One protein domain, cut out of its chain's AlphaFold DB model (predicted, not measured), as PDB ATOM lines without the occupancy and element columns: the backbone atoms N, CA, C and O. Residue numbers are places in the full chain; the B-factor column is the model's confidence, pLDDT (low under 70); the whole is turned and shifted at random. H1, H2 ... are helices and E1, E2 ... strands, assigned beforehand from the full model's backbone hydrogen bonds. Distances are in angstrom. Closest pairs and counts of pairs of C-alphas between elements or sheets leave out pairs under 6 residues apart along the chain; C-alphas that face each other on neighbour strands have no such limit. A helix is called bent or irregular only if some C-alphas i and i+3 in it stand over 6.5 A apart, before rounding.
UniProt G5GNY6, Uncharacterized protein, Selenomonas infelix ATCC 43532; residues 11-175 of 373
ATOM      1  N   GLN A  11      74.093 -18.902 169.276       82.69
ATOM      2  CA  GLN A  11      73.891 -17.479 169.027       82.69
ATOM      3  C   GLN A  11      74.273 -16.673 170.267       82.69
ATOM      4  O   GLN A  11      73.808 -16.955 171.370       82.69
ATOM      5  N   TRP A  12      75.116 -15.664 170.084       87.38
ATOM      6  CA  TRP A  12      75.640 -14.828 171.162       87.38
ATOM      7  C   TRP A  12      75.237 -13.382 170.923       87.38
ATOM      8  O   TRP A  12      75.540 -12.845 169.864       87.38
ATOM      9  N   ALA A  13      74.587 -12.736 171.885       90.94
ATOM     10  CA  ALA A  13      74.288 -11.310 171.820       90.94
ATOM     11  C   ALA A  13      75.406 -10.483 172.464       90.94
ATOM     12  O   ALA A  13      75.845 -10.775 173.573       90.94
ATOM     13  N   LEU A  14      75.834  -9.422 171.785       93.12
ATOM     14  CA  LEU A  14      76.771  -8.417 172.277       93.12
ATOM     15  C   LEU A  14      75.997  -7.128 172.544       93.12
ATOM     16  O   LEU A  14      75.476  -6.504 171.614       93.12
ATOM     17  N   ILE A  15      75.955  -6.730 173.813       92.31
ATOM     18  CA  ILE A  15      75.249  -5.543 174.313       92.31
ATOM     19  C   ILE A  15      76.174  -4.677 175.168       92.31
ATOM     20  O   ILE A  15      77.340  -5.013 175.361       92.31
ATOM     21  N   GLY A  16      75.662  -3.569 175.698       91.06
ATOM     22  CA  GLY A  16      76.419  -2.666 176.561       91.06
ATOM     23  C   GLY A  16      76.909  -1.451 175.794       91.06
ATOM     24  O   GLY A  16      76.273  -1.017 174.838       91.06
ATOM     25  N   ASP A  17      78.030  -0.866 176.193       90.31
ATOM     26  CA  ASP A  17      78.481   0.388 175.592       90.31
ATOM     27  C   ASP A  17      79.220   0.203 174.250       90.31
ATOM     28  O   ASP A  17      79.304  -0.886 173.674       90.31
ATOM     29  N   ARG A  18      79.779   1.300 173.723       89.88
ATOM     30  CA  ARG A  18      80.492   1.318 172.434       89.88
ATOM     31  C   ARG A  18      81.710   0.391 172.378       89.88
ATOM     32  O   ARG A  18      82.209   0.124 171.284       89.88
ATOM     33  N   SER A  19      82.211  -0.098 173.509       90.62
ATOM     34  CA  SER A  19      83.339  -1.026 173.540       90.62
ATOM     35  C   SER A  19      83.026  -2.374 172.879       90.62
ATOM     36  O   SER A  19      83.944  -2.986 172.330       90.62
ATOM     37  N   ARG A  20      81.748  -2.768 172.764       91.94
ATOM     38  CA  ARG A  20      81.332  -3.942 171.971       91.94
ATOM     39  C   ARG A  20      81.741  -3.852 170.498       91.94
ATOM     40  O   ARG A  20      82.128  -4.848 169.896       91.94
ATOM     41  N   TYR A  21      81.754  -2.648 169.920       91.12
ATOM     42  CA  TYR A  21      82.206  -2.433 168.540       91.12
ATOM     43  C   TYR A  21      83.731  -2.484 168.397       91.12
ATOM     44  O   TYR A  21      84.238  -2.816 167.326       91.12
ATOM     45  N   ARG A  22      84.476  -2.192 169.471       90.50
ATOM     46  CA  ARG A  22      85.933  -2.399 169.501       90.50
ATOM     47  C   ARG A  22      86.261  -3.885 169.535       90.50
ATOM     48  O   ARG A  22      87.114  -4.330 168.780       90.50
ATOM     49  N   PHE A  23      85.525  -4.652 170.333       91.19
ATOM     50  CA  PHE A  23      85.631  -6.107 170.321       91.19
ATOM     51  C   PHE A  23      85.252  -6.695 168.952       91.19
ATOM     52  O   PHE A  23      85.968  -7.532 168.411       91.19
ATOM     53  N   ALA A  24      84.191  -6.183 168.319       91.31
ATOM     54  CA  ALA A  24      83.842  -6.543 166.945       91.31
ATOM     55  C   ALA A  24      84.972  -6.252 165.946       91.31
ATOM     56  O   ALA A  24      85.210  -7.039 165.034       91.31
ATOM     57  N   ALA A  25      85.699  -5.146 166.128       90.50
ATOM     58  CA  ALA A  25      86.855  -4.836 165.297       90.50
ATOM     59  C   ALA A  25      88.003  -5.842 165.490       90.50
ATOM     60  O   ALA A  25      88.665  -6.191 164.513       90.50
ATOM     61  N   TRP A  26      88.212  -6.353 166.711       90.69
ATOM     62  CA  TRP A  26      89.158  -7.449 166.960       90.69
ATOM     63  C   TRP A  26      88.736  -8.735 166.243       90.69
ATOM     64  O   TRP A  26      89.567  -9.366 165.593       90.69
ATOM     65  N   LEU A  27      87.440  -9.071 166.264       88.62
ATOM     66  CA  LEU A  27      86.912 -10.221 165.523       88.62
ATOM     67  C   LEU A  27      87.122 -10.077 164.012       88.62
ATOM     68  O   LEU A  27      87.536 -11.026 163.352       88.62
ATOM     69  N   LEU A  28      86.837  -8.909 163.443       88.81
ATOM     70  CA  LEU A  28      86.905  -8.684 161.995       88.81
ATOM     71  C   LEU A  28      88.334  -8.427 161.485       88.81
ATOM     72  O   LEU A  28      88.579  -8.491 160.283       88.81
ATOM     73  N   GLY A  29      89.274  -8.102 162.376       86.62
ATOM     74  CA  GLY A  29      90.624  -7.657 162.015       86.62
ATOM     75  C   GLY A  29      90.674  -6.242 161.420       86.62
ATOM     76  O   GLY A  29      91.720  -5.804 160.944       86.62
ATOM     77  N   HIS A  30      89.557  -5.512 161.431       87.19
ATOM     78  CA  HIS A  30      89.446  -4.139 160.947       87.19
ATOM     79  C   HIS A  30      88.326  -3.391 161.684       87.19
ATOM     80  O   HIS A  30      87.424  -4.028 162.229       87.19
ATOM     81  N   PRO A  31      88.310  -2.043 161.671       86.25
ATOM     82  CA  PRO A  31      87.212  -1.278 162.253       86.25
ATOM     83  C   PRO A  31      85.853  -1.710 161.689       86.25
ATOM     84  O   PRO A  31      85.692  -1.820 160.470       86.25
ATOM     85  N   CYS A  32      84.884  -1.937 162.577       84.75
ATOM     86  CA  CYS A  32      83.504  -2.247 162.217       84.75
ATOM     87  C   CYS A  32      82.821  -0.965 161.714       84.75
ATOM     88  O   CYS A  32      82.395  -0.124 162.508       84.75
ATOM     89  N   LYS A  33      82.766  -0.769 160.392       84.19
ATOM     90  CA  LYS A  33      82.193   0.443 159.770       84.19
ATOM     91  C   LYS A  33      80.677   0.495 159.940       84.19
ATOM     92  O   LYS A  33      80.072   1.562 159.956       84.19
ATOM     93  N   GLU A  34      80.090  -0.679 160.094       82.62
ATOM     94  CA  GLU A  34      78.675  -0.957 160.227       82.62
ATOM     95  C   GLU A  34      78.127  -0.556 161.608       82.62
ATOM     96  O   GLU A  34      76.915  -0.418 161.759       82.62
ATOM     97  N   ALA A  35      79.000  -0.290 162.590       79.31
ATOM     98  CA  ALA A  35      78.649   0.059 163.972       79.31
ATOM     99  C   ALA A  35      77.683   1.252 164.110       79.31
ATOM    100  O   ALA A  35      76.960   1.354 165.095       79.31
ATOM    101  N   TYR A  36      77.657   2.157 163.127       77.81
ATOM    102  CA  TYR A  36      76.837   3.376 163.147       77.81
ATOM    103  C   TYR A  36      75.593   3.297 162.259       77.81
ATOM    104  O   TYR A  36      74.912   4.299 162.057       77.81
ATOM    105  N   THR A  37      75.301   2.126 161.695       80.00
ATOM    106  CA  THR A  37      74.165   1.951 160.776       80.00
ATOM    107  C   THR A  37      72.826   1.793 161.495       80.00
ATOM    108  O   THR A  37      71.791   1.856 160.840       80.00
ATOM    109  N   GLY A  38      72.835   1.566 162.815       80.94
ATOM    110  CA  GLY A  38      71.635   1.229 163.590       80.94
ATOM    111  C   GLY A  38      71.068  -0.162 163.278       80.94
ATOM    112  O   GLY A  38      69.996  -0.503 163.760       80.94
ATOM    113  N   LYS A  39      71.774  -0.964 162.472       84.88
ATOM    114  CA  LYS A  39      71.370  -2.313 162.071       84.88
ATOM    115  C   LYS A  39      71.981  -3.372 162.977       84.88
ATOM    116  O   LYS A  39      73.031  -3.152 163.583       84.88
ATOM    117  N   ARG A  40      71.359  -4.553 163.014       88.19
ATOM    118  CA  ARG A  40      71.946  -5.732 163.669       88.19
ATOM    119  C   ARG A  40      73.101  -6.258 162.838       88.19
ATOM    120  O   ARG A  40      72.993  -6.347 161.614       88.19
ATOM    121  N   ILE A  41      74.192  -6.630 163.498       89.31
ATOM    122  CA  ILE A  41      75.390  -7.140 162.825       89.31
ATOM    123  C   ILE A  41      75.630  -8.575 163.274       89.31
ATOM    124  O   ILE A  41      75.905  -8.822 164.442       89.31
ATOM    125  N   TRP A  42      75.566  -9.515 162.342       90.06
ATOM    126  CA  TRP A  42      75.871 -10.922 162.557       90.06
ATOM    127  C   TRP A  42      77.286 -11.236 162.076       90.06
ATOM    128  O   TRP A  42      77.608 -10.986 160.917       90.06
ATOM    129  N   ILE A  43      78.126 -11.813 162.932       88.88
ATOM    130  CA  ILE A  43      79.500 -12.215 162.620       88.88
ATOM    131  C   ILE A  43      79.630 -13.731 162.809       88.88
ATOM    132  O   ILE A  43      79.329 -14.249 163.883       88.88
ATOM    133  N   SER A  44      80.081 -14.455 161.781       87.69
ATOM    134  CA  SER A  44      80.303 -15.911 161.862       87.69
ATOM    135  C   SER A  44      81.380 -16.399 160.884       87.69
ATOM    136  O   SER A  44      81.807 -15.657 159.997       87.69
ATOM    137  N   GLN A  45      81.790 -17.666 161.009       79.44
ATOM    138  CA  GLN A  45      82.641 -18.351 160.022       79.44
ATOM    139  C   GLN A  45      81.864 -18.906 158.814       79.44
ATOM    140  O   GLN A  45      82.467 -19.498 157.915       79.44
ATOM    141  N   ARG A  46      80.537 -18.745 158.755       69.12
ATOM    142  CA  ARG A  46      79.762 -19.223 157.606       69.12
ATOM    143  C   ARG A  46      79.997 -18.284 156.421       69.12
ATOM    144  O   ARG A  46      79.800 -17.074 156.563       69.12
ATOM    145  N   PRO A  47      80.431 -18.789 155.252       55.12
ATOM    146  CA  PRO A  47      80.513 -17.953 154.064       55.12
ATOM    147  C   PRO A  47      79.121 -17.397 153.731       55.12
ATOM    148  O   PRO A  47      78.108 -18.056 153.965       55.12
ATOM    149  N   LYS A  48      79.061 -16.182 153.164       51.66
ATOM    150  CA  LYS A  48      77.843 -15.620 152.551       51.66
ATOM    151  C   LYS A  48      77.439 -16.484 151.351       51.66
ATOM    152  O   LYS A  48      77.768 -16.161 150.215       51.66
ATOM    153  N   SER A  49      76.836 -17.639 151.589       38.59
ATOM    154  CA  SER A  49      76.260 -18.501 150.556       38.59
ATOM    155  C   SER A  49      75.413 -19.597 151.197       38.59
ATOM    156  O   SER A  49      75.839 -20.726 151.381       38.59
ATOM    157  N   SER A  50      74.166 -19.272 151.504       36.00
ATOM    158  CA  SER A  50      73.066 -19.730 150.659       36.00
ATOM    159  C   SER A  50      71.821 -18.942 151.043       36.00
ATOM    160  O   SER A  50      71.508 -18.764 152.216       36.00
ATOM    161  N   GLU A  51      71.103 -18.457 150.041       37.19
ATOM    162  CA  GLU A  51      69.778 -17.840 150.158       37.19
ATOM    163  C   GLU A  51      68.704 -18.850 150.636       37.19
ATOM    164  O   GLU A  51      67.516 -18.636 150.420       37.19
ATOM    165  N   ALA A  52      69.099 -19.970 151.257       37.53
ATOM    166  CA  ALA A  52      68.226 -21.079 151.622       37.53
ATOM    167  C   ALA A  52      67.794 -21.084 153.103       37.53
ATOM    168  O   ALA A  52      66.766 -21.683 153.397       37.53
ATOM    169  N   ASP A  53      68.489 -20.368 154.000       36.38
ATOM    170  CA  ASP A  53      68.145 -20.323 155.441       36.38
ATOM    171  C   ASP A  53      67.722 -18.937 155.954       36.38
ATOM    172  O   ASP A  53      67.374 -18.776 157.124       36.38
ATOM    173  N   VAL A  54      67.698 -17.920 155.088       38.81
ATOM    174  CA  VAL A  54      67.158 -16.602 155.439       38.81
ATOM    175  C   VAL A  54      65.763 -16.510 154.842       38.81
ATOM    176  O   VAL A  54      65.594 -16.246 153.652       38.81
ATOM    177  N   ALA A  55      64.747 -16.744 155.674       35.84
ATOM    178  CA  ALA A  55      63.381 -16.361 155.342       35.84
ATOM    179  C   ALA A  55      63.381 -14.908 154.807       35.84
ATOM    180  O   ALA A  55      64.100 -14.063 155.343       35.84
ATOM    181  N   PRO A  56      62.618 -14.590 153.748       35.34
ATOM    182  CA  PRO A  56      62.770 -13.353 152.980       35.34
ATOM    183  C   PRO A  56      62.209 -12.119 153.717       35.34
ATOM    184  O   PRO A  56      61.213 -11.554 153.267       35.34
ATOM    185  N   GLN A  57      62.775 -11.714 154.869       39.62
ATOM    186  CA  GLN A  57      62.108 -10.731 155.740       39.62
ATOM    187  C   GLN A  57      62.915  -9.666 156.505       39.62
ATOM    188  O   GLN A  57      62.249  -8.822 157.102       39.62
ATOM    189  N   HIS A  58      64.248  -9.548 156.474       48.19
ATOM    190  CA  HIS A  58      64.897  -8.479 157.268       48.19
ATOM    191  C   HIS A  58      65.867  -7.592 156.470       48.19
ATOM    192  O   HIS A  58      67.034  -7.903 156.276       48.19
ATOM    193  N   VAL A  59      65.362  -6.427 156.040       54.31
ATOM    194  CA  VAL A  59      66.092  -5.330 155.363       54.31
ATOM    195  C   VAL A  59      67.113  -4.633 156.302       54.31
ATOM    196  O   VAL A  59      67.950  -3.835 155.859       54.31
ATOM    197  N   ASP A  60      67.117  -4.998 157.587       68.44
ATOM    198  CA  ASP A  60      67.817  -4.308 158.681       68.44
ATOM    199  C   ASP A  60      68.945  -5.121 159.340       68.44
ATOM    200  O   ASP A  60      69.379  -4.807 160.449       68.44
ATOM    201  N   GLU A  61      69.467  -6.139 158.651       82.94
ATOM    202  CA  GLU A  61      70.550  -6.990 159.161       82.94
ATOM    203  C   GLU A  61      71.792  -6.956 158.264       82.94
ATOM    204  O   GLU A  61      71.714  -6.844 157.038       82.94
ATOM    205  N   ILE A  62      72.968  -7.036 158.887       85.19
ATOM    206  CA  ILE A  62      74.265  -7.052 158.215       85.19
ATOM    207  C   ILE A  62      75.021  -8.308 158.628       85.19
ATOM    208  O   ILE A  62      75.362  -8.476 159.790       85.19
ATOM    209  N   HIS A  63      75.344  -9.168 157.665       86.56
ATOM    210  CA  HIS A  63      76.158 -10.359 157.910       86.56
ATOM    211  C   HIS A  63      77.609 -10.110 157.500       86.56
ATOM    212  O   HIS A  63      77.877  -9.655 156.381       86.56
ATOM    213  N   LEU A  64      78.540 -10.441 158.386       87.00
ATOM    214  CA  LEU A  64      79.981 -10.316 158.223       87.00
ATOM    215  C   LEU A  64      80.654 -11.664 158.495       87.00
ATOM    216  O   LEU A  64      80.211 -12.457 159.326       87.00
ATOM    217  N   TYR A  65      81.739 -11.912 157.772       86.06
ATOM    218  CA  TYR A  65      82.570 -13.092 157.965       86.06
ATOM    219  C   TYR A  65      83.743 -12.751 158.884       86.06
ATOM    220  O   TYR A  65      84.379 -11.713 158.702       86.06
ATOM    221  N   SER A  66      84.058 -13.635 159.828       84.62
ATOM    222  CA  SER A  66      85.288 -13.558 160.617       84.62
ATOM    223  C   SER A  66      85.859 -14.957 160.859       84.62
ATOM    224  O   SER A  66      85.136 -15.819 161.361       84.62
ATOM    225  N   PRO A  67      87.156 -15.187 160.579       78.88
ATOM    226  CA  PRO A  67      87.832 -16.427 160.948       78.88
ATOM    227  C   PRO A  67      88.114 -16.521 162.458       78.88
ATOM    228  O   PRO A  67      88.390 -17.609 162.953       78.88
ATOM    229  N   CYS A  68      88.036 -15.409 163.196       80.88
ATOM    230  CA  CYS A  68      88.310 -15.348 164.633       80.88
ATOM    231  C   CYS A  68      87.123 -15.804 165.499       80.88
ATOM    232  O   CYS A  68      87.283 -16.001 166.701       80.88
ATOM    233  N   VAL A  69      85.931 -15.950 164.912       80.69
ATOM    234  CA  VAL A  69      84.766 -16.546 165.582       80.69
ATOM    235  C   VAL A  69      84.919 -18.067 165.566       80.69
ATOM    236  O   VAL A  69      85.240 -18.595 164.508       80.69
ATOM    237  N   PRO A  70      84.693 -18.804 166.666       74.25
ATOM    238  CA  PRO A  70      84.745 -20.264 166.623       74.25
ATOM    239  C   PRO A  70      83.732 -20.860 165.621       74.25
ATOM    240  O   PRO A  70      82.656 -20.283 165.429       74.25
ATOM    241  N   PRO A  71      84.038 -22.004 164.973       64.31
ATOM    242  CA  PRO A  71      83.104 -22.676 164.070       64.31
ATOM    243  C   PRO A  71      81.712 -22.840 164.701       64.31
ATOM    244  O   PRO A  71      81.606 -23.250 165.852       64.31
ATOM    245  N   GLY A  72      80.676 -22.451 163.940       63.59
ATOM    246  CA  GLY A  72      79.244 -22.372 164.306       63.59
ATOM    247  C   GLY A  72      78.905 -21.701 165.631       63.59
ATOM    248  O   GLY A  72      77.848 -21.917 166.210       63.59
ATOM    249  N   MET A  73      79.730 -20.753 166.046       76.00
ATOM    250  CA  MET A  73      79.214 -19.613 166.783       76.00
ATOM    251  C   MET A  73      78.719 -18.548 165.797       76.00
ATOM    252  O   MET A  73      79.321 -18.307 164.745       76.00
ATOM    253  N   CYS A  74      77.611 -17.896 166.143       84.69
ATOM    254  CA  CYS A  74      77.099 -16.726 165.447       84.69
ATOM    255  C   CYS A  74      76.944 -15.579 166.446       84.69
ATOM    256  O   CYS A  74      76.178 -15.666 167.405       84.69
ATOM    257  N   ILE A  75      77.689 -14.501 166.228       89.31
ATOM    258  CA  ILE A  75      77.743 -13.352 167.125       89.31
ATOM    259  C   ILE A  75      76.836 -12.251 166.581       89.31
ATOM    260  O   ILE A  75      77.080 -11.737 165.496       89.31
ATOM    261  N   CYS A  76      75.811 -11.874 167.335       91.06
ATOM    262  CA  CYS A  76      74.907 -10.772 167.047       91.06
ATOM    263  C   CYS A  76      75.304  -9.536 167.853       91.06
ATOM    264  O   CYS A  76      75.246  -9.542 169.079       91.06
ATOM    265  N   ILE A  77      75.663  -8.451 167.178       91.94
ATOM    266  CA  ILE A  77      75.822  -7.139 167.799       91.94
ATOM    267  C   ILE A  77      74.501  -6.406 167.655       91.94
ATOM    268  O   ILE A  77      74.043  -6.145 166.537       91.94
ATOM    269  N   LEU A  78      73.907  -6.071 168.795       89.12
ATOM    270  CA  LEU A  78      72.625  -5.390 168.833       89.12
ATOM    271  C   LEU A  78      72.819  -3.868 168.741       89.12
ATOM    272  O   LEU A  78      73.794  -3.327 169.293       89.12
ATOM    273  N   PRO A  79      71.922  -3.163 168.023       85.81
ATOM    274  CA  PRO A  79      71.954  -1.709 167.951       85.81
ATOM    275  C   PRO A  79      71.723  -1.090 169.335       85.81
ATOM    276  O   PRO A  79      71.307  -1.760 170.278       85.81
ATOM    277  N   ASP A  80      72.060   0.189 169.490       81.19
ATOM    278  CA  ASP A  80      71.665   0.942 170.686       81.19
ATOM    279  C   ASP A  80      70.140   1.136 170.663       81.19
ATOM    280  O   ASP A  80      69.629   1.664 169.678       81.19
ATOM    281  N   GLY A  81      69.417   0.726 171.711       77.50
ATOM    282  CA  GLY A  81      67.956   0.862 171.751       77.50
ATOM    283  C   GLY A  81      67.235  -0.242 172.523       77.50
ATOM    284  O   GLY A  81      67.838  -0.936 173.346       77.50
ATOM    285  N   GLU A  82      65.939  -0.387 172.234       70.00
ATOM    286  CA  GLU A  82      65.032  -1.379 172.833       70.00
ATOM    287  C   GLU A  82      65.469  -2.823 172.535       70.00
ATOM    288  O   GLU A  82      65.170  -3.749 173.277       70.00
ATOM    289  N   GLU A  83      66.260  -3.059 171.487       66.75
ATOM    290  CA  GLU A  83      66.804  -4.386 171.187       66.75
ATOM    291  C   GLU A  83      67.787  -4.890 172.251       66.75
ATOM    292  O   GLU A  83      68.042  -6.090 172.320       66.75
ATOM    293  N   GLN A  84      68.332  -4.005 173.091       76.44
ATOM    294  CA  GLN A  84      69.122  -4.389 174.267       76.44
ATOM    295  C   GLN A  84      68.260  -4.572 175.522       76.44
ATOM    296  O   GLN A  84      68.795  -4.708 176.631       76.44
ATOM    297  N   ASP A  85      66.935  -4.558 175.378       73.88
ATOM    298  CA  ASP A  85      66.035  -4.895 176.464       73.88
ATOM    299  C   ASP A  85      66.076  -6.385 176.766       73.88
ATOM    300  O   ASP A  85      66.198  -7.255 175.900       73.88
ATOM    301  N   ALA A  86      65.934  -6.643 178.058       68.25
ATOM    302  CA  ALA A  86      65.865  -7.948 178.674       68.25
ATOM    303  C   ALA A  86      65.016  -8.936 177.845       68.25
ATOM    304  O   ALA A  86      65.514  -9.970 177.403       68.25
ATOM    305  N   GLU A  87      63.751  -8.608 177.574       72.94
ATOM    306  CA  GLU A  87      62.802  -9.502 176.890       72.94
ATOM    307  C   GLU A  87      63.274  -9.953 175.502       72.94
ATOM    308  O   GLU A  87      63.063 -11.102 175.108       72.94
ATOM    309  N   TYR A  88      63.947  -9.071 174.762       78.38
ATOM    310  CA  TYR A  88      64.502  -9.414 173.459       78.38
ATOM    311  C   TYR A  88      65.692 -10.375 173.599       78.38
ATOM    312  O   TYR A  88      65.814 -11.341 172.840       78.38
ATOM    313  N   LEU A  89      66.529 -10.153 174.612       80.62
ATOM    314  CA  LEU A  89      67.722 -10.948 174.890       80.62
ATOM    315  C   LEU A  89      67.422 -12.365 175.376       80.62
ATOM    316  O   LEU A  89      68.263 -13.240 175.186       80.62
ATOM    317  N   ALA A  90      66.215 -12.631 175.889       74.12
ATOM    318  CA  ALA A  90      65.761 -13.987 176.222       74.12
ATOM    319  C   ALA A  90      65.856 -14.976 175.046       74.12
ATOM    320  O   ALA A  90      65.912 -16.185 175.257       74.12
ATOM    321  N   LYS A  91      65.875 -14.468 173.808       75.69
ATOM    322  CA  LYS A  91      66.006 -15.267 172.581       75.69
ATOM    323  C   LYS A  91      67.436 -15.745 172.326       75.69
ATOM    324  O   LYS A  91      67.633 -16.637 171.507       75.69
ATOM    325  N   PHE A  92      68.426 -15.161 173.002       78.25
ATOM    326  CA  PHE A  92      69.831 -15.517 172.854       78.25
ATOM    327  C   PHE A  92      70.269 -16.421 174.005       78.25
ATOM    328  O   PHE A  92      70.113 -16.037 175.164       78.25
ATOM    329  N   PRO A  93      70.863 -17.596 173.741       75.06
ATOM    330  CA  PRO A  93      71.365 -18.467 174.801       75.06
ATOM    331  C   PRO A  93      72.551 -17.857 175.564       75.06
ATOM    332  O   PRO A  93      72.750 -18.189 176.731       75.06
ATOM    333  N   PHE A  94      73.304 -16.946 174.937       80.88
ATOM    334  CA  PHE A  94      74.453 -16.271 175.539       80.88
ATOM    335  C   PHE A  94      74.390 -14.764 175.304       80.88
ATOM    336  O   PHE A  94      74.115 -14.312 174.192       80.88
ATOM    337  N   VAL A  95      74.682 -13.991 176.346       87.88
ATOM    338  CA  VAL A  95      74.729 -12.530 176.327       87.88
ATOM    339  C   VAL A  95      76.067 -12.083 176.910       87.88
ATOM    340  O   VAL A  95      76.428 -12.444 178.029       87.88
ATOM    341  N   LEU A  96      76.805 -11.284 176.148       91.31
ATOM    342  CA  LEU A  96      78.012 -10.604 176.592       91.31
ATOM    343  C   LEU A  96      77.702  -9.120 176.770       91.31
ATOM    344  O   LEU A  96      77.418  -8.412 175.797       91.31
ATOM    345  N   LEU A  97      77.765  -8.657 178.014       92.94
ATOM    346  CA  LEU A  97      77.600  -7.253 178.369       92.94
ATOM    347  C   LEU A  97      78.963  -6.566 178.367       92.94
ATOM    348  O   LEU A  97      79.852  -6.944 179.120       92.94
ATOM    349  N   PHE A  98      79.137  -5.573 177.504       93.88
ATOM    350  CA  PHE A  98      80.399  -4.862 177.336       93.88
ATOM    351  C   PHE A  98      80.419  -3.539 178.087       93.88
ATOM    352  O   PHE A  98      79.504  -2.720 177.969       93.88
ATOM    353  N   GLU A  99      81.530  -3.291 178.771       93.12
ATOM    354  CA  GLU A  99      81.793  -2.026 179.439       93.12
ATOM    355  C   GLU A  99      83.233  -1.562 179.194       93.12
ATOM    356  O   GLU A  99      84.210  -2.206 179.575       93.12
ATOM    357  N   GLY A 100      83.376  -0.408 178.549       90.44
ATOM    358  CA  GLY A 100      84.648   0.276 178.371       90.44
ATOM    359  C   GLY A 100      84.982   1.181 179.552       90.44
ATOM    360  O   GLY A 100      84.085   1.734 180.181       90.44
ATOM    361  N   PHE A 101      86.271   1.407 179.798       86.62
ATOM    362  CA  PHE A 101      86.733   2.390 180.787       86.62
ATOM    363  C   PHE A 101      86.061   3.780 180.601       86.62
ATOM    364  O   PHE A 101      85.870   4.206 179.456       86.62
ATOM    365  N   PRO A 102      85.717   4.506 181.686       87.44
ATOM    366  CA  PRO A 102      85.805   4.089 183.093       87.44
ATOM    367  C   PRO A 102      84.757   3.023 183.443       87.44
ATOM    368  O   PRO A 102      83.618   3.145 183.015       87.44
ATOM    369  N   TRP A 103      85.143   1.989 184.198       90.25
ATOM    370  CA  TRP A 103      84.244   0.897 184.613       90.25
ATOM    371  C   TRP A 103      83.406   1.269 185.849       90.25
ATOM    372  O   TRP A 103      83.686   2.287 186.486       90.25
ATOM    373  N   LYS A 104      82.448   0.409 186.227       89.12
ATOM    374  CA  LYS A 104      81.460   0.645 187.297       89.12
ATOM    375  C   LYS A 104      80.471   1.757 186.943       89.12
ATOM    376  O   LYS A 104      80.171   2.630 187.758       89.12
ATOM    377  N   LYS A 105      79.999   1.770 185.697       89.81
ATOM    378  CA  LYS A 105      79.009   2.740 185.225       89.81
ATOM    379  C   LYS A 105      77.647   2.445 185.836       89.81
ATOM    380  O   LYS A 105      77.164   1.318 185.783       89.81
ATOM    381  N   GLU A 106      76.986   3.508 186.282       88.88
ATOM    382  CA  GLU A 106      75.598   3.479 186.759       88.88
ATOM    383  C   GLU A 106      74.666   2.799 185.744       88.88
ATOM    384  O   GLU A 106      73.917   1.902 186.102       88.88
ATOM    385  N   ALA A 107      74.826   3.095 184.449       87.06
ATOM    386  CA  ALA A 107      74.036   2.466 183.390       87.06
ATOM    387  C   ALA A 107      74.193   0.931 183.311       87.06
ATOM    388  O   ALA A 107      73.232   0.239 182.973       87.06
ATOM    389  N   THR A 108      75.384   0.392 183.600       89.62
ATOM    390  CA  THR A 108      75.626  -1.062 183.634       89.62
ATOM    391  C   THR A 108      74.919  -1.678 184.838       89.62
ATOM    392  O   THR A 108      74.241  -2.697 184.710       89.62
ATOM    393  N   ASP A 109      75.036  -1.035 185.999       88.50
ATOM    394  CA  ASP A 109      74.429  -1.496 187.248       88.50
ATOM    395  C   ASP A 109      72.897  -1.447 187.202       88.50
ATOM    396  O   ASP A 109      72.241  -2.398 187.631       88.50
ATOM    397  N   ASP A 110      72.328  -0.378 186.647       87.62
ATOM    398  CA  ASP A 110      70.887  -0.237 186.438       87.62
ATOM    399  C   ASP A 110      70.379  -1.320 185.487       87.62
ATOM    400  O   ASP A 110      69.381  -1.985 185.765       87.62
ATOM    401  N   TRP A 111      71.105  -1.584 184.395       87.50
ATOM    402  CA  TRP A 111      70.750  -2.658 183.472       87.50
ATOM    403  C   TRP A 111      70.763  -4.030 184.171       87.50
ATOM    404  O   TRP A 111      69.819  -4.811 184.027       87.50
ATOM    405  N   LEU A 112      71.777  -4.316 184.992       87.50
ATOM    406  CA  LEU A 112      71.871  -5.569 185.748       87.50
ATOM    407  C   LEU A 112      70.736  -5.725 186.777       87.50
ATOM    408  O   LEU A 112      70.101  -6.779 186.842       87.50
ATOM    409  N   LYS A 113      70.455  -4.689 187.573       84.50
ATOM    410  CA  LYS A 113      69.458  -4.747 188.659       84.50
ATOM    411  C   LYS A 113      68.024  -4.674 188.147       84.50
ATOM    412  O   LYS A 113      67.147  -5.381 188.639       84.50
ATOM    413  N   GLU A 114      67.761  -3.797 187.186       81.06
ATOM    414  CA  GLU A 114      66.399  -3.506 186.749       81.06
ATOM    415  C   GLU A 114      65.946  -4.367 185.582       81.06
ATOM    416  O   GLU A 114      64.755  -4.674 185.499       81.06
ATOM    417  N   LYS A 115      66.871  -4.749 184.697       79.31
ATOM    418  CA  LYS A 115      66.554  -5.565 183.526       79.31
ATOM    419  C   LYS A 115      66.925  -7.015 183.779       79.31
ATOM    420  O   LYS A 115      66.026  -7.840 183.820       79.31
ATOM    421  N   TRP A 116      68.195  -7.329 184.030       80.81
ATOM    422  CA  TRP A 116      68.651  -8.724 184.105       80.81
ATOM    423  C   TRP A 116      68.071  -9.512 185.288       80.81
ATOM    424  O   TRP A 116      67.482 -10.568 185.088       80.81
ATOM    425  N   GLN A 117      68.170  -8.995 186.517       77.31
ATOM    426  CA  GLN A 117      67.686  -9.702 187.717       77.31
ATOM    427  C   GLN A 117      66.163  -9.908 187.747       77.31
ATOM    428  O   GLN A 117      65.676 -10.783 188.462       77.31
ATOM    429  N   ARG A 118      65.402  -9.111 186.987       68.38
ATOM    430  CA  ARG A 118      63.941  -9.241 186.884       68.38
ATOM    431  C   ARG A 118      63.501 -10.276 185.847       68.38
ATOM    432  O   ARG A 118      62.309 -10.561 185.755       68.38
ATOM    433  N   MET A 119      64.428 -10.844 185.080       63.97
ATOM    434  CA  MET A 119      64.120 -11.869 184.093       63.97
ATOM    435  C   MET A 119      64.165 -13.278 184.679       63.97
ATOM    436  O   MET A 119      65.116 -13.658 185.354       63.97
ATOM    437  N   SER A 120      63.206 -14.115 184.284       51.81
ATOM    438  CA  SER A 120      63.388 -15.569 184.252       51.81
ATOM    439  C   SER A 120      64.104 -15.962 182.950       51.81
ATOM    440  O   SER A 120      63.501 -16.548 182.048       51.81
ATOM    441  N   THR A 121      65.359 -15.543 182.769       56.31
ATOM    442  CA  THR A 121      66.096 -15.826 181.529       56.31
ATOM    443  C   THR A 121      66.763 -17.187 181.524       56.31
ATOM    444  O   THR A 121      67.482 -17.561 182.443       56.31
ATOM    445  N   HIS A 122      66.608 -17.889 180.400       58.16
ATOM    446  CA  HIS A 122      67.399 -19.069 180.036       58.16
ATOM    447  C   HIS A 122      68.820 -18.698 179.560       58.16
ATOM    448  O   HIS A 122      69.696 -19.564 179.471       58.16
ATOM    449  N   SER A 123      69.042 -17.417 179.257       71.94
ATOM    450  CA  SER A 123      70.283 -16.847 178.741       71.94
ATOM    451  C   SER A 123      71.386 -16.815 179.798       71.94
ATOM    452  O   SER A 123      71.153 -16.461 180.951       71.94
ATOM    453  N   VAL A 124      72.610 -17.146 179.402       77.44
ATOM    454  CA  VAL A 124      73.799 -16.981 180.243       77.44
ATOM    455  C   VAL A 124      74.383 -15.590 180.017       77.44
ATOM    456  O   VAL A 124      74.593 -15.203 178.868       77.44
ATOM    457  N   LEU A 125      74.684 -14.866 181.096       84.69
ATOM    458  CA  LEU A 125      75.312 -13.545 181.042       84.69
ATOM    459  C   LEU A 125      76.764 -13.600 181.521       84.69
ATOM    460  O   LEU A 125      77.051 -14.138 182.590       84.69
ATOM    461  N   ALA A 126      77.652 -12.965 180.764       88.00
ATOM    462  CA  ALA A 126      78.988 -12.606 181.222       88.00
ATOM    463  C   ALA A 126      79.278 -11.130 180.936       88.00
ATOM    464  O   ALA A 126      78.765 -10.552 179.974       88.00
ATOM    465  N   LEU A 127      80.112 -10.527 181.779       91.25
ATOM    466  CA  LEU A 127      80.550  -9.145 181.645       91.25
ATOM    467  C   LEU A 127      81.945  -9.097 181.016       91.25
ATOM    468  O   LEU A 127      82.844  -9.828 181.423       91.25
ATOM    469  N   VAL A 128      82.139  -8.213 180.043       92.88
ATOM    470  CA  VAL A 128      83.406  -8.012 179.340       92.88
ATOM    471  C   VAL A 128      83.888  -6.587 179.584       92.88
ATOM    472  O   VAL A 128      83.329  -5.628 179.048       92.88
ATOM    473  N   LEU A 129      84.945  -6.445 180.383       92.00
ATOM    474  CA  LEU A 129      85.543  -5.145 180.678       92.00
ATOM    475  C   LEU A 129      86.644  -4.840 179.661       92.00
ATOM    476  O   LEU A 129      87.683  -5.497 179.606       92.00
ATOM    477  N   MET A 130      86.428  -3.804 178.856       89.44
ATOM    478  CA  MET A 130      87.336  -3.399 177.787       89.44
ATOM    479  C   MET A 130      88.219  -2.232 178.238       89.44
ATOM    480  O   MET A 130      87.734  -1.136 178.534       89.44
ATOM    481  N   LYS A 131      89.542  -2.427 178.232       84.62
ATOM    482  CA  LYS A 131      90.512  -1.344 178.475       84.62
ATOM    483  C   LYS A 131      90.459  -0.308 177.348       84.62
ATOM    484  O   LYS A 131      90.265  -0.665 176.185       84.62
ATOM    485  N   GLU A 132      90.620   0.977 177.654       74.06
ATOM    486  CA  GLU A 132      90.716   2.029 176.632       74.06
ATOM    487  C   GLU A 132      92.026   1.913 175.831       74.06
ATOM    488  O   GLU A 132      93.065   1.538 176.375       74.06
ATOM    489  N   GLU A 133      91.995   2.238 174.535       64.88
ATOM    490  CA  GLU A 133      93.226   2.484 173.776       64.88
ATOM    491  C   GLU A 133      93.784   3.827 174.239       64.88
ATOM    492  O   GLU A 133      93.215   4.876 173.940       64.88
ATOM    493  N   HIS A 134      94.862   3.796 175.025       54.25
ATOM    494  CA  HIS A 134      95.490   4.999 175.559       54.25
ATOM    495  C   HIS A 134      95.734   6.033 174.450       54.25
ATOM    496  O   HIS A 134      96.614   5.866 173.606       54.25
ATOM    497  N   ARG A 135      95.004   7.155 174.485       49.38
ATOM    498  CA  ARG A 135      95.492   8.385 173.862       49.38
ATOM    499  C   ARG A 135      96.639   8.871 174.735       49.38
ATOM    500  O   ARG A 135      96.429   9.221 175.894       49.38
ATOM    501  N   ALA A 136      97.854   8.819 174.195       41.59
ATOM    502  CA  ALA A 136      99.052   9.343 174.835       41.59
ATOM    503  C   ALA A 136      98.768  10.746 175.402       41.59
ATOM    504  O   ALA A 136      98.463  11.663 174.641       41.59
ATOM    505  N   GLY A 137      98.806  10.897 176.731       47.12
ATOM    506  CA  GLY A 137      98.564  12.194 177.371       47.12
ATOM    507  C   GLY A 137      98.148  12.199 178.846       47.12
ATOM    508  O   GLY A 137      98.156  13.272 179.434       47.12
ATOM    509  N   ALA A 138      97.811  11.064 179.468       45.59
ATOM    510  CA  ALA A 138      97.481  11.020 180.898       45.59
ATOM    511  C   ALA A 138      98.611  10.352 181.698       45.59
ATOM    512  O   ALA A 138      98.724   9.132 181.755       45.59
ATOM    513  N   THR A 139      99.469  11.169 182.301       45.03
ATOM    514  CA  THR A 139     100.646  10.784 183.100       45.03
ATOM    515  C   THR A 139     100.335  10.258 184.513       45.03
ATOM    516  O   THR A 139     101.263  10.094 185.290       45.03
ATOM    517  N   ASP A 140      99.075   9.935 184.838       51.88
ATOM    518  CA  ASP A 140      98.658   9.412 186.161       51.88
ATOM    519  C   ASP A 140      98.186   7.936 186.125       51.88
ATOM    520  O   ASP A 140      97.548   7.439 187.054       51.88
ATOM    521  N   LEU A 141      98.461   7.211 185.033       51.78
ATOM    522  CA  LEU A 141      97.847   5.910 184.719       51.78
ATOM    523  C   LEU A 141      98.519   4.664 185.327       51.78
ATOM    524  O   LEU A 141      98.089   3.551 185.014       51.78
ATOM    525  N   ASP A 142      99.467   4.809 186.257       51.78
ATOM    526  CA  ASP A 142     100.114   3.675 186.949       51.78
ATOM    527  C   ASP A 142      99.128   2.803 187.769       51.78
ATOM    528  O   ASP A 142      99.502   1.752 188.281       51.78
ATOM    529  N   ARG A 143      97.850   3.202 187.875       70.75
ATOM    530  CA  ARG A 143      96.790   2.517 188.641       70.75
ATOM    531  C   ARG A 143      95.711   1.831 187.802       70.75
ATOM    532  O   ARG A 143      94.764   1.301 188.375       70.75
ATOM    533  N   ILE A 144      95.781   1.829 186.465       75.88
ATOM    534  CA  ILE A 144      94.667   1.288 185.656       75.88
ATOM    535  C   ILE A 144      94.442  -0.214 185.874       75.88
ATOM    536  O   ILE A 144      93.307  -0.679 185.817       75.88
ATOM    537  N   GLU A 145      95.505  -0.968 186.158       80.94
ATOM    538  CA  GLU A 145      95.409  -2.392 186.488       80.94
ATOM    539  C   GLU A 145      94.730  -2.622 187.839       80.94
ATOM    540  O   GLU A 145      93.914  -3.535 187.962       80.94
ATOM    541  N   ASP A 146      95.004  -1.767 188.826       82.31
ATOM    542  CA  ASP A 146      94.346  -1.820 190.132       82.31
ATOM    543  C   ASP A 146      92.863  -1.450 190.013       82.31
ATOM    544  O   ASP A 146      92.013  -2.163 190.540       82.31
ATOM    545  N   VAL A 147      92.536  -0.412 189.237       84.81
ATOM    546  CA  VAL A 147      91.144  -0.007 188.965       84.81
ATOM    547  C   VAL A 147      90.385  -1.108 188.207       84.81
ATOM    548  O   VAL A 147      89.219  -1.369 188.491       84.81
ATOM    549  N   MET A 148      91.042  -1.802 187.272       87.06
ATOM    550  CA  MET A 148      90.457  -2.937 186.550       87.06
ATOM    551  C   MET A 148      90.214  -4.135 187.470       87.06
ATOM    552  O   MET A 148      89.166  -4.774 187.386       87.06
ATOM    553  N   ARG A 149      91.160  -4.433 188.370       87.75
ATOM    554  CA  ARG A 149      91.014  -5.488 189.381       87.75
ATOM    555  C   ARG A 149      89.855  -5.180 190.326       87.75
ATOM    556  O   ARG A 149      89.054  -6.060 190.608       87.75
ATOM    557  N   GLU A 150      89.733  -3.929 190.755       89.69
ATOM    558  CA  GLU A 150      88.644  -3.472 191.617       89.69
ATOM    559  C   GLU A 150      87.273  -3.545 190.919       89.69
ATOM    560  O   GLU A 150      86.272  -3.880 191.552       89.69
ATOM    561  N   ALA A 151      87.211  -3.240 189.619       90.19
ATOM    562  CA  ALA A 151      86.008  -3.422 188.806       90.19
ATOM    563  C   ALA A 151      85.640  -4.900 188.653       90.19
ATOM    564  O   ALA A 151      84.484  -5.267 188.843       90.19
ATOM    565  N   ARG A 152      86.628  -5.759 188.390       91.31
ATOM    566  CA  ARG A 152      86.429  -7.207 188.314       91.31
ATOM    567  C   ARG A 152      85.844  -7.764 189.613       91.31
ATOM    568  O   ARG A 152      84.794  -8.395 189.563       91.31
ATOM    569  N   SER A 153      86.475  -7.486 190.755       92.06
ATOM    570  CA  SER A 153      85.996  -7.975 192.055       92.06
ATOM    571  C   SER A 153      84.581  -7.486 192.368       92.06
ATOM    572  O   SER A 153      83.755  -8.277 192.804       92.06
ATOM    573  N   TYR A 154      84.265  -6.225 192.058       93.19
ATOM    574  CA  TYR A 154      82.925  -5.664 192.257       93.19
ATOM    575  C   TYR A 154      81.819  -6.440 191.523       93.19
ATOM    576  O   TYR A 154      80.735  -6.639 192.072       93.19
ATOM    577  N   TYR A 155      82.070  -6.875 190.288       90.81
ATOM    578  CA  TYR A 155      81.087  -7.621 189.498       90.81
ATOM    579  C   TYR A 155      81.082  -9.124 189.818       90.81
ATOM    580  O   TYR A 155      80.015  -9.738 189.835       90.81
ATOM    581  N   GLU A 156      82.237  -9.716 190.140       89.62
ATOM    582  CA  GLU A 156      82.325 -11.113 190.595       89.62
ATOM    583  C   GLU A 156      81.610 -11.322 191.944       89.62
ATOM    584  O   GLU A 156      80.918 -12.325 192.118       89.62
ATOM    585  N   GLU A 157      81.683 -10.359 192.872       89.75
ATOM    586  CA  GLU A 157      80.929 -10.374 194.142       89.75
ATOM    587  C   GLU A 157      79.404 -10.376 193.936       89.75
ATOM    588  O   GLU A 157      78.656 -10.832 194.801       89.75
ATOM    589  N   GLN A 158      78.937  -9.922 192.772       84.69
ATOM    590  CA  GLN A 158      77.530  -9.960 192.367       84.69
ATOM    591  C   GLN A 158      77.155 -11.259 191.628       84.69
ATOM    592  O   GLN A 158      76.028 -11.392 191.151       84.69
ATOM    593  N   GLY A 159      78.078 -12.225 191.534       79.81
ATOM    594  CA  GLY A 159      77.861 -13.526 190.901       79.81
ATOM    595  C   GLY A 159      78.027 -13.537 189.379       79.81
ATOM    596  O   GLY A 159      77.609 -14.499 188.734       79.81
ATOM    597  N   LEU A 160      78.616 -12.494 188.784       83.62
ATOM    598  CA  LEU A 160      78.861 -12.428 187.341       83.62
ATOM    599  C   LEU A 160      80.219 -13.031 186.974       83.62
ATOM    600  O   LEU A 160      81.221 -12.810 187.649       83.62
ATOM    601  N   SER A 161      80.269 -13.734 185.841       85.56
ATOM    602  CA  SER A 161      81.542 -14.090 185.207       85.56
ATOM    603  C   SER A 161      82.105 -12.867 184.482       85.56
ATOM    604  O   SER A 161      81.424 -12.304 183.623       85.56
ATOM    605  N   VAL A 162      83.330 -12.454 184.820       88.12
ATOM    606  CA  VAL A 162      83.965 -11.238 184.284       88.12
ATOM    607  C   VAL A 162      85.191 -11.586 183.441       88.12
ATOM    608  O   VAL A 162      86.097 -12.276 183.904       88.12
ATOM    609  N   TYR A 163      85.251 -11.044 182.223       87.44
ATOM    610  CA  TYR A 163      86.341 -11.240 181.269       87.44
ATOM    611  C   TYR A 163      87.082  -9.942 180.979       87.44
ATOM    612  O   TYR A 163      86.479  -8.882 180.807       87.44
ATOM    613  N   LEU A 164      88.407 -10.055 180.874       87.44
ATOM    614  CA  LEU A 164      89.333  -8.952 180.618       87.44
ATOM    615  C   LEU A 164      90.128  -9.226 179.327       87.44
ATOM    616  O   LEU A 164      91.334  -9.481 179.397       87.44
ATOM    617  N   PRO A 165      89.481  -9.246 178.148       83.50
ATOM    618  CA  PRO A 165      90.147  -9.661 176.924       83.50
ATOM    619  C   PRO A 165      91.244  -8.670 176.522       83.50
ATOM    620  O   PRO A 165      91.077  -7.447 176.585       83.50
ATOM    621  N   GLN A 166      92.360  -9.210 176.041       81.75
ATOM    622  CA  GLN A 166      93.409  -8.444 175.374       81.75
ATOM    623  C   GLN A 166      93.319  -8.655 173.864       81.75
ATOM    624  O   GLN A 166      92.893  -9.710 173.411       81.75
ATOM    625  N   ALA A 167      93.778  -7.693 173.062       76.94
ATOM    626  CA  ALA A 167      93.755  -7.830 171.600       76.94
ATOM    627  C   ALA A 167      94.538  -9.060 171.086       76.94
ATOM    628  O   ALA A 167      94.253  -9.555 170.001       76.94
ATOM    629  N   SER A 168      95.512  -9.558 171.855       75.81
ATOM    630  CA  SER A 168      96.271 -10.776 171.550       75.81
ATOM    631  C   SER A 168      95.585 -12.078 171.975       75.81
ATOM    632  O   SER A 168      96.006 -13.130 171.510       75.81
ATOM    633  N   ASP A 169      94.570 -12.022 172.845       79.31
ATOM    634  CA  ASP A 169      93.904 -13.202 173.424       79.31
ATOM    635  C   ASP A 169      92.417 -12.943 173.729       79.31
ATOM    636  O   ASP A 169      91.878 -13.232 174.794       79.31
ATOM    637  N   PHE A 170      91.720 -12.300 172.795       77.94
ATOM    638  CA  PHE A 170      90.311 -11.946 172.988       77.94
ATOM    639  C   PHE A 170      89.380 -13.153 172.828       77.94
ATOM    640  O   PHE A 170      88.223 -13.100 173.242       77.94
ATOM    641  N   THR A 171      89.873 -14.240 172.231       74.69
ATOM    642  CA  THR A 171      89.130 -15.485 172.028       74.69
ATOM    643  C   THR A 171      88.854 -16.230 173.331       74.69
ATOM    644  O   THR A 171      87.935 -17.045 173.366       74.69
ATOM    645  N   GLU A 172      89.572 -15.918 174.415       72.88
ATOM    646  CA  GLU A 172      89.301 -16.461 175.748       72.88
ATOM    647  C   GLU A 172      87.890 -16.108 176.242       72.88
ATOM    648  O   GLU A 172      87.303 -16.881 176.990       72.88
ATOM    649  N   VAL A 173      87.257 -15.028 175.765       74.12
ATOM    650  CA  VAL A 173      85.847 -14.756 176.108       74.12
ATOM    651  C   VAL A 173      84.914 -15.887 175.656       74.12
ATOM    652  O   VAL A 173      83.867 -16.103 176.253       74.12
ATOM    653  N   PHE A 174      85.303 -16.655 174.634       71.12
ATOM    654  CA  PHE A 174      84.560 -17.822 174.168       71.12
ATOM    655  C   PHE A 174      84.909 -19.097 174.952       71.12
ATOM    656  O   PHE A 174      84.210 -20.092 174.804       71.12
ATOM    657  N   SER A 175      85.932 -19.093 175.821       59.00
ATOM    658  CA  SER A 175      86.293 -20.230 176.701       59.00
ATOM    659  C   SER A 175      85.218 -20.570 177.739       59.00
ATOM    660  O   SER A 175      85.160 -21.704 178.218       59.00
TER     661      SER A 175
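This is residues 11 to 175 of the 373 residues of an uncharacterized protein of Selenomonas infelix ATCC 43532 (UniProt G5GNY6). A strongly twisted sheet of seven strands curls round the helix H1 on one face, while H4 and H5 run over the other face. Two loops stick out at opposite ends of the longest axis: residues 49 to 57, and residues 134 to 143, of which 141 to 143 belong to H5. The parts make three layers, helices on both faces of a sheet, with H4 and H5 on one face and H1 and H6 on the other, though H6 stands at the sheet's level. The printed part has 165 residues with six named helices and seven named strands, in the order E1 H1 H2 E2 E3 E4 H3 E5 H4 E6 H5 E7 H6; the sheet's order is E3 E2 E4 E1 E5 E6 E7, mixed, and the class is mixed, helices and strands. The whole is compact, with a radius of gyration of the C-alphas of 16.4 A and spans of 54 by 38 by 28 A.

E1, residues 11 to 16, is an inner strand, parallel to E4, residues 73 to 77, with N 14 and O 76 2.8 A apart, and to E5, residues 94 to 100, with N 13 and O 94 2.8 A apart. E4 and E2, residues 40 to 44, are antiparallel at 157 degrees, with N 43 and O 75 at 2.8 A. E3, residues 61 to 65, is the edge strand parallel to E2, with N 62 and O 40 at 2.8 A. E5 and E6, residues 124 to 130, are parallel, with N 95 and O 124 at 2.8 A, and the other edge strand E7, residues 161 to 163, is parallel to E6, with N 163 and O 127 at 2.8 A. H1, residues 19 to 28, is on the sheet; its closest C-alpha pair with E5 is Ser 19 and Gly 100, 5.2 A. H2, residues 33 to 36, only grazes the sheet with residues 34 to 35, and H3, residues 86 to 89, with residue 89. E4, H3 and E5 form a split strand-helix-strand unit, two strands that run the same way with E1 between them. H4, residues 106 to 116, has a height over the sheet of 10.0 A and lies over E5, along the strands at 3 degrees on the local plane; only just it is not over E1, on which 2 of its C-alphas fall. H5, residues 141 to 156, on the same face, has a height of 8.0 A and lies over E7, along it at 9 degrees on the local plane; the closest C-alphas are those of Arg 152 and Val 162, 6.2 A. E5, H4, E6 and E6, H5, E7 are strand-helix-strand units, parallel neighbour strands with a helix between; these crossovers and that of the split unit are right-handed. H6, residues 170 to 175, is close to H1 but not clearly touching, about perpendicular at 87 degrees, with the C-alphas of Trp 26 and Phe 170 closest at 7.6 A. H4 and H5 are apart. Each O i to N i+4 pair is within hydrogen-bond range in H1 and H4, 10 of 12 in H5 and 0 of 2 in H6, which has 3 of 3 O i to N i+3 pairs; H2 and H3 are too short for an i+4 pair.

E1 begins at C-alpha 11, (73.891, -17.479, 169.027), and is 16.8 A long. E5 is 19.6 A long and E6 19.3 A. H1 and H4 are each 14.3 A long. H5, 23.8 A, ends at C-alpha 156, (82.325, -11.113, 190.595); it is irregular, with C-alphas 142 and 145 7.7 A apart, and H2 is only just irregular, with C-alphas 33 and 36 7.0 A apart. H6 ends at C-alpha 175, (86.293, -20.230, 176.701).

The C-alphas farthest apart, those of Ala 52 and Thr 139, are 55.3 A apart. The printed part has no cut. The link from E2 to E3, 16 residues, is long. The mean pLDDT of the printed part is 77.7, with 35 residues under 70, among them residues 46 to 60 and 133 to 142.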